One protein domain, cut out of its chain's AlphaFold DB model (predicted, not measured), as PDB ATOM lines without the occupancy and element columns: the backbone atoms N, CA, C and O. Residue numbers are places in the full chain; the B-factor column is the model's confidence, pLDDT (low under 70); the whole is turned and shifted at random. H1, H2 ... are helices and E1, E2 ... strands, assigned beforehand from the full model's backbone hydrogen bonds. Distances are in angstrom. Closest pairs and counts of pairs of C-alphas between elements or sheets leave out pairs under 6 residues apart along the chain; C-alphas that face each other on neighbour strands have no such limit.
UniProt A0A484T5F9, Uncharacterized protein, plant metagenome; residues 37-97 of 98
ATOM      1  N   GLN A  37      59.309  91.145  93.263       95.56
ATOM      2  CA  GLN A  37      59.091  92.532  93.630       95.56
ATOM      3  C   GLN A  37      57.805  92.660  94.437       95.56
ATOM      4  O   GLN A  37      56.707  92.528  93.898       95.56
ATOM      5  N   VAL A  38      57.960  92.973  95.718       96.19
ATOM      6  CA  VAL A  38      56.867  93.381  96.603       96.19
ATOM      7  C   VAL A  38      56.493  94.827  96.283       96.19
ATOM      8  O   VAL A  38      57.356  95.701  96.332       96.19
ATOM      9  N   TYR A  39      55.231  95.073  95.927       95.00
ATOM     10  CA  TYR A  39      54.745  96.413  95.562       95.00
ATOM     11  C   TYR A  39      53.595  96.909  96.442       95.00
ATOM     12  O   TYR A  39      53.191  98.063  96.324       95.00
ATOM     13  N   HIS A  40      53.053  96.051  97.305       95.25
ATOM     14  CA  HIS A  40      52.019  96.423  98.256       95.25
ATOM     15  C   HIS A  40      52.081  95.514  99.480       95.25
ATOM     16  O   HIS A  40      52.231  94.298  99.340       95.25
ATOM     17  N   GLU A  41      51.951  96.112 100.659       94.94
ATOM     18  CA  GLU A  41      52.050  95.458 101.960       94.94
ATOM     19  C   GLU A  41      50.955  96.026 102.863       94.94
ATOM     20  O   GLU A  41      50.801  97.243 102.966       94.94
ATOM     21  N   GLN A  42      50.182  95.149 103.495       94.00
ATOM     22  CA  GLN A  42      49.059  95.523 104.340       94.00
ATOM     23  C   GLN A  42      48.980  94.581 105.547       94.00
ATOM     24  O   GLN A  42      48.493  93.456 105.454       94.00
ATOM     25  N   ALA A  43      49.444  95.059 106.705       91.31
ATOM     26  CA  ALA A  43      49.434  94.290 107.953       91.31
ATOM     27  C   ALA A  43      48.018  94.079 108.525       91.31
ATOM     28  O   ALA A  43      47.777  93.090 109.212       91.31
ATOM     29  N   MET A  44      47.097  95.002 108.224       90.50
ATOM     30  CA  MET A  44      45.685  94.972 108.619       90.50
ATOM     31  C   MET A  44      44.812  95.049 107.361       90.50
ATOM     32  O   MET A  44      44.534  96.149 106.871       90.50
ATOM     33  N   PRO A  45      44.457  93.900 106.770       87.56
ATOM     34  CA  PRO A  45      43.571  93.848 105.618       87.56
ATOM     35  C   PRO A  45      42.203  94.477 105.897       87.56
ATOM     36  O   PRO A  45      41.636  94.319 106.974       87.56
ATOM     37  N   THR A  46      41.643  95.150 104.898       86.19
ATOM     38  CA  THR A  46      40.301  95.757 104.966       86.19
ATOM     39  C   THR A  46      39.177  94.770 104.645       86.19
ATOM     40  O   THR A  46      38.009  95.125 104.731       86.19
ATOM     41  N   ASP A  47      39.518  93.534 104.274       83.00
ATOM     42  CA  ASP A  47      38.579  92.459 103.926       83.00
ATOM     43  C   ASP A  47      38.149  91.612 105.139       83.00
ATOM     44  O   ASP A  47      37.575  90.538 104.980       83.00
ATOM     45  N   GLY A  48      38.441  92.076 106.360       79.12
ATOM     46  CA  GLY A  48      38.110  91.382 107.608       79.12
ATOM     47  C   GLY A  48      39.036  90.211 107.948       79.12
ATOM     48  O   GLY A  48      38.855  89.572 108.984       79.12
ATOM     49  N   SER A  49      40.044  89.921 107.120       84.25
ATOM     50  CA  SER A  49      41.029  88.888 107.426       84.25
ATOM     51  C   SER A  49      42.013  89.338 108.505       84.25
ATOM     52  O   SER A  49      42.499  90.469 108.507       84.25
ATOM     53  N   THR A  50      42.394  88.405 109.372       86.44
ATOM     54  CA  THR A  50      43.454  88.591 110.371       86.44
ATOM     55  C   THR A  50      44.860  88.358 109.808       86.44
ATOM     56  O   THR A  50      45.845  88.696 110.465       86.44
ATOM     57  N   CYS A  51      44.976  87.799 108.597       90.25
ATOM     58  CA  CYS A  51      46.255  87.468 107.972       90.25
ATOM     59  C   CYS A  51      46.764  88.628 107.102       90.25
ATOM     60  O   CYS A  51      46.065  88.992 106.146       90.25
ATOM     61  N   PRO A  52      47.987  89.148 107.335       94.44
ATOM     62  CA  PRO A  52      48.583  90.199 106.514       94.44
ATOM     63  C   PRO A  52      48.542  89.877 105.021       94.44
ATOM     64  O   PRO A  52      48.670  88.719 104.622       94.44
ATOM     65  N   LEU A  53      48.393  90.909 104.196       94.88
ATOM     66  CA  LEU A  53      48.348  90.804 102.743       94.88
ATOM     67  C   LEU A  53      49.602  91.421 102.124       94.88
ATOM     68  O   LEU A  53      49.961  92.563 102.400       94.88
ATOM     69  N   VAL A  54      50.226  90.679 101.215       95.94
ATOM     70  CA  VAL A  54      51.332  91.148 100.384       95.94
ATOM     71  C   VAL A  54      50.982  90.914  98.920       95.94
ATOM     72  O   VAL A  54      50.540  89.831  98.530       95.94
ATOM     73  N   LYS A  55      51.199  91.926  98.076       95.06
ATOM     74  CA  LYS A  55      51.112  91.772  96.621       95.06
ATOM     75  C   LYS A  55      52.502  91.845  96.015       95.06
ATOM     76  O   LYS A  55      53.275  92.772  96.282       95.06
ATOM     77  N   VAL A  56      52.800  90.851  95.187       95.12
ATOM     78  CA  VAL A  56      54.090  90.725  94.519       95.12
ATOM     79  C   VAL A  56      53.920  90.523  93.026       95.12
ATOM     80  O   VAL A  56      52.877  90.077  92.551       95.12
ATOM     81  N   ARG A  57      54.970  90.855  92.283       93.19
ATOM     82  CA  ARG A  57      55.125  90.514  90.870       93.19
ATOM     83  C   ARG A  57      56.448  89.770  90.664       93.19
ATOM     84  O   ARG A  57      57.358  89.957  91.476       93.19
ATOM     85  N   PRO A  58      56.594  88.967  89.594       90.50
ATOM     86  CA  PRO A  58      57.745  88.084  89.415       90.50
ATOM     87  C   PRO A  58      59.114  88.756  89.502       90.50
ATOM     88  O   PRO A  58      60.046  88.129  89.981       90.50
ATOM     89  N   GLY A  59      59.261  90.015  89.075       89.94
ATOM     90  CA  GLY A  59      60.559  90.693  89.107       89.94
ATOM     91  C   GLY A  59      61.645  89.858  88.414       89.94
ATOM     92  O   GLY A  59      61.472  89.450  87.269       89.94
ATOM     93  N   ARG A  60      62.734  89.565  89.137       90.06
ATOM     94  CA  ARG A  60      63.832  88.688  88.688       90.06
ATOM     95  C   ARG A  60      63.509  87.194  88.802       90.06
ATOM     96  O   ARG A  60      64.166  86.402  88.141       90.06
ATOM     97  N   ALA A  61      62.507  86.805  89.593       87.50
ATOM     98  CA  ALA A  61      62.082  85.408  89.726       87.50
ATOM     99  C   ALA A  61      61.421  84.858  88.447       87.50
ATOM    100  O   ALA A  61      61.279  83.647  88.290       87.50
ATOM    101  N   GLY A  62      60.974  85.731  87.534       84.62
ATOM    102  CA  GLY A  62      60.473  85.361  86.204       84.62
ATOM    103  C   GLY A  62      59.097  84.680  86.168       84.62
ATOM    104  O   GLY A  62      58.431  84.728  85.139       84.62
ATOM    105  N   SER A  63      58.614  84.096  87.273       87.94
ATOM    106  CA  SER A  63      57.295  83.455  87.337       87.94
ATOM    107  C   SER A  63      56.653  83.483  88.728       87.94
ATOM    108  O   SER A  63      57.328  83.356  89.748       87.94
ATOM    109  N   MET A  64      55.318  83.570  88.768       89.31
ATOM    110  CA  MET A  64      54.516  83.396  89.991       89.31
ATOM    111  C   MET A  64      54.327  81.923  90.384       89.31
ATOM    112  O   MET A  64      53.972  81.645  91.526       89.31
ATOM    113  N   ARG A  65      54.569  80.965  89.474       85.62
ATOM    114  CA  ARG A  65      54.336  79.531  89.746       85.62
ATOM    115  C   ARG A  65      55.215  79.003  90.879       85.62
ATOM    116  O   ARG A  65      54.739  78.217  91.686       85.62
ATOM    117  N   ALA A  66      56.456  79.477  90.992       83.94
ATOM    118  CA  ALA A  66      57.361  79.029  92.049       83.94
ATOM    119  C   ALA A  66      56.869  79.387  93.467       83.94
ATOM    120  O   ALA A  66      57.139  78.639  94.403       83.94
ATOM    121  N   LEU A  67      56.062  80.447  93.629       85.75
ATOM    122  CA  LEU A  67      55.437  80.769  94.920       85.75
ATOM    123  C   LEU A  67      54.445  79.704  95.378       85.75
ATOM    124  O   LEU A  67      54.272  79.532  96.579       85.75
ATOM    125  N   GLN A  68      53.829  78.968  94.451       85.00
ATOM    126  CA  GLN A  68      52.906  77.889  94.802       85.00
ATOM    127  C   GLN A  68      53.632  76.742  95.514       85.00
ATOM    128  O   GLN A  68      53.053  76.120  96.393       85.00
ATOM    129  N   HIS A  69      54.911  76.512  95.201       83.44
ATOM    130  CA  HIS A  69      55.735  75.505  95.879       83.44
ATOM    131  C   HIS A  69      56.223  75.948  97.263       83.44
ATOM    132  O   HIS A  69      56.579  75.109  98.083       83.44
ATOM    133  N   LEU A  70      56.253  77.257  97.524       80.81
ATOM    134  CA  LEU A  70      56.605  77.822  98.830       80.81
ATOM    135  C   LEU A  70      55.389  77.969  99.750       80.81
ATOM    136  O   LEU A  70      55.550  78.237 100.940       80.81
ATOM    137  N   ALA A  71      54.185  77.837  99.197       86.50
ATOM    138  CA  ALA A  71      52.946  78.009  99.925       86.50
ATOM    139  C   ALA A  71      52.682  76.805 100.835       86.50
ATOM    140  O   ALA A  71      52.674  75.664 100.382       86.50
ATOM    141  N   GLY A  72      52.388  77.068 102.111       81.75
ATOM    142  CA  GLY A  72      51.838  76.049 103.009       81.75
ATOM    143  C   GLY A  72      50.384  75.707 102.667       81.75
ATOM    144  O   GLY A  72      49.919  74.609 102.948       81.75
ATOM    145  N   ALA A  73      49.674  76.644 102.032       86.44
ATOM    146  CA  ALA A  73      48.334  76.443 101.492       86.44
ATOM    147  C   ALA A  73      48.069  77.398 100.320       86.44
ATOM    148  O   ALA A  73      48.573  78.523 100.300       86.44
ATOM    149  N   LEU A  74      47.229  76.974  99.378       90.06
ATOM    150  CA  LEU A  74      46.669  77.833  98.335       90.06
ATOM    151  C   LEU A  74      45.206  78.118  98.663       90.06
ATOM    152  O   LEU A  74      44.452  77.205  98.992       90.06
ATOM    153  N   VAL A  75      44.817  79.386  98.578       89.00
ATOM    154  CA  VAL A  75      43.458  79.847  98.865       89.00
ATOM    155  C   VAL A  75      42.913  80.539  97.627       89.00
ATOM    156  O   VAL A  75      43.529  81.463  97.100       89.00
ATOM    157  N   GLU A  76      41.750  80.098  97.168       90.06
ATOM    158  CA  GLU A  76      41.015  80.737  96.081       90.06
ATOM    159  C   GLU A  76      39.828  81.498  96.672       90.06
ATOM    160  O   GLU A  76      38.906  80.890  97.218       90.06
ATOM    161  N   ASP A  77      39.843  82.824  96.569       85.50
ATOM    162  CA  ASP A  77      38.688  83.648  96.912       85.50
ATOM    163  C   ASP A  77      37.856  83.857  95.647       85.50
ATOM    164  O   ASP A  77      38.148  84.712  94.808       85.50
ATOM    165  N   ARG A  78      36.813  83.037  95.501       86.06
ATOM    166  CA  ARG A  78      35.897  83.102  94.357       86.06
ATOM    167  C   ARG A  78      35.024  84.351  94.357       86.06
ATOM    168  O   ARG A  78      34.612  84.767  93.281       86.06
ATOM    169  N   ALA A  79      34.748  84.945  95.517       84.31
ATOM    170  CA  ALA A  79      33.951  86.165  95.593       84.31
ATOM    171  C   ALA A  79      34.733  87.359  95.031       84.31
ATOM    172  O   ALA A  79      34.170  88.188  94.321       84.31
ATOM    173  N   GLN A  80      36.040  87.409  95.298       81.69
ATOM    174  CA  GLN A  80      36.934  88.445  94.776       81.69
ATOM    175  C   GLN A  80      37.611  88.069  93.450       81.69
ATOM    176  O   GLN A  80      38.271  88.909  92.840       81.69
ATOM    177  N   GLY A  81      37.466  86.825  92.987       86.81
ATOM    178  CA  GLY A  81      38.067  86.361  91.738       86.81
ATOM    179  C   GLY A  81      39.596  86.303  91.793       86.81
ATOM    180  O   GLY A  81      40.249  86.578  90.791       86.81
ATOM    181  N   VAL A  82      40.188  85.976  92.944       89.00
ATOM    182  CA  VAL A  82      41.642  86.050  93.182       89.00
ATOM    183  C   VAL A  82      42.191  84.790  93.846       89.00
ATOM    184  O   VAL A  82      41.494  84.074  94.565       89.00
ATOM    185  N   LYS A  83      43.479  84.523  93.611       91.06
ATOM    186  CA  LYS A  83      44.230  83.430  94.238       91.06
ATOM    187  C   LYS A  83      45.306  83.976  95.163       91.06
ATOM    188  O   LYS A  83      46.051  84.892  94.801       91.06
ATOM    189  N   TYR A  84      45.444  83.349  96.321       92.38
ATOM    190  CA  TYR A  84      46.471  83.644  97.307       92.38
ATOM    191  C   TYR A  84      47.290  82.396  97.637       92.38
ATOM    192  O   TYR A  84      46.762  81.288  97.723       92.38
ATOM    193  N   ALA A  85      48.579  82.588  97.884       92.94
ATOM    194  CA  ALA A  85      49.412  81.640  98.609       92.94
ATOM    195  C   ALA A  85      49.494  82.065 100.076       92.94
ATOM    196  O   ALA A  85      49.746  83.232 100.361       92.94
ATOM    197  N   SER A  86      49.321  81.128 101.003       93.62
ATOM    198  CA  SER A  86      49.655  81.328 102.412       93.62
ATOM    199  C   SER A  86      51.117  80.948 102.637       93.62
ATOM    200  O   SER A  86      51.491  79.788 102.450       93.62
ATOM    201  N   ILE A  87      51.945  81.921 103.013       93.69
ATOM    202  CA  ILE A  87      53.369  81.735 103.317       93.69
ATOM    203  C   ILE A  87      53.606  82.261 104.728       93.69
ATOM    204  O   ILE A  87      53.469  83.458 104.961       93.69
ATOM    205  N   ASP A  88      53.930  81.370 105.665       91.81
ATOM    206  CA  ASP A  88      54.206  81.701 107.071       91.81
ATOM    207  C   ASP A  88      53.119  82.597 107.719       91.81
ATOM    208  O   ASP A  88      53.417  83.516 108.477       91.81
ATOM    209  N   GLY A  89      51.842  82.356 107.386       90.75
ATOM    210  CA  GLY A  89      50.698  83.132 107.894       90.75
ATOM    211  C   GLY A  89      50.395  84.433 107.135       90.75
ATOM    212  O   GLY A  89      49.471  85.157 107.505       90.75
ATOM    213  N   VAL A  90      51.126  84.731 106.057       94.38
ATOM    214  CA  VAL A  90      50.910  85.896 105.186       94.38
ATOM    215  C   VAL A  90      50.225  85.467 103.894       94.38
ATOM    216  O   VAL A  90      50.646  84.513 103.239       94.38
ATOM    217  N   ARG A  91      49.188  86.204 103.489       95.06
ATOM    218  CA  ARG A  91      48.513  86.026 102.201       95.06
ATOM    219  C   ARG A  91      49.299  86.745 101.114       95.06
ATOM    220  O   ARG A  91      49.406  87.967 101.119       95.06
ATOM    221  N   VAL A  92      49.819  85.991 100.157       95.06
ATOM    222  CA  VAL A  92      50.553  86.506  99.001       95.06
ATOM    223  C   VAL A  92      49.676  86.393  97.763       95.06
ATOM    224  O   VAL A  92      49.305  85.295  97.358       95.06
ATOM    225  N   HIS A  93      49.332  87.525  97.154       93.88
ATOM    226  CA  HIS A  93      48.486  87.561  95.960       93.88
ATOM    227  C   HIS A  93      49.209  86.969  94.740       93.88
ATOM    228  O   HIS A  93      50.283  87.441  94.363       93.88
ATOM    229  N   LEU A  94      48.602  85.956  94.113       89.06
ATOM    230  CA  LEU A  94      49.154  85.249  92.953       89.06
ATOM    231  C   LEU A  94      48.580  85.729  91.614       89.06
ATOM    232  O   LEU A  94      49.216  85.521  90.580       89.06
ATOM    233  N   GLY A  95      47.407  86.364  91.622       85.88
ATOM    234  CA  GLY A  95      46.696  86.802  90.422       85.88
ATOM    235  C   GLY A  95      45.199  86.501  90.482       85.88
ATOM    236  O   GLY A  95      44.696  86.001  91.489       85.88
ATOM    237  N   ALA A  96      44.499  86.798  89.388       84.12
ATOM    238  CA  ALA A  96      43.081  86.492  89.242       84.12
ATOM    239  C   ALA A  96      42.828  84.979  89.084       84.12
ATOM    240  O   ALA A  96      43.682  84.234  88.592       84.12
ATOM    241  N   LEU A  97      41.641  84.533  89.492       79.62
ATOM    242  CA  LEU A  97      41.079  83.241  89.108       79.62
ATOM    243  C   LEU A  97      40.783  83.271  87.599       79.62
ATOM    244  O   LEU A  97      40.104  84.182  87.130       79.62
TER     245      LEU A  97
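Overview. This is residues 37 to 97 of the 98 residues of an uncharacterized protein of plant metagenome (UniProt A0A484T5F9). One strongly twisted sheet of five strands forms a wall, and one short helix, H1, packs on one face of it, over E4; the opposite face has no named helix. The printed part has 61 residues, mostly strand in its named elements, which follow the chain as E1 E2 H1 E3 E4 E5. Across the mixed sheet the order is E1 E2 E5 E4 E3. The whole is compact, with a radius of gyration of the C-alphas of 11.0 A and spans of 32 by 21 by 19 A.

Arrangement. Look first at E5, residues 90 to 96, and E4, residues 82 to 87, an antiparallel hairpin at 151 degrees; N 92 and O 85 are 2.8 A apart, within hydrogen-bond range. E4 forms another hairpin with edge strand E3, residues 73 to 77, where N 84 and O 75 are 2.8 A apart. E3, E4 and E5 are a meander, each strand the antiparallel neighbour of the one before. E2, residues 53 to 57, is parallel to E5 at 49 degrees, with N 54 and O 91 2.8 A apart. It forms a hairpin with edge strand E1, residues 37 to 42; N 42 and O 53 are 2.8 A apart. H1, residues 65 to 70, is on the sheet at a height of 8.7 A, along E4 at 18 degrees on the local plane; the closest C-alphas, of Gln 68 and Ala 85, are 6.4 A apart. E2, H1 and E3 make a split strand-helix-strand unit, two strands of one sheet that are not neighbours with a helix between them along the chain; E5 and E4 stand between the two strands in the sheet, and the crossover is right-handed. In H1, 0 of 2 O i to N i+4 pairs but 3 of 3 O i to N i+3 pairs are within range.

Along the chain. Find C-alpha 37 at (59.091, 92.532, 93.630); E1 runs 15.0 A from there. E2 spans 13.7 A, H1 9.5 A, E3 12.9 A and E4 16.1 A. E5 runs 17.8 A to C-alpha 96 at (43.081, 86.492, 89.242).

Size, cuts and confidence. The C-alphas farthest apart, of Gly 48 and Arg 60, are 32.0 A apart. The printed part has no cut and no long link. Mean pLDDT of the printed part is 89.2, and no printed residue is under 70.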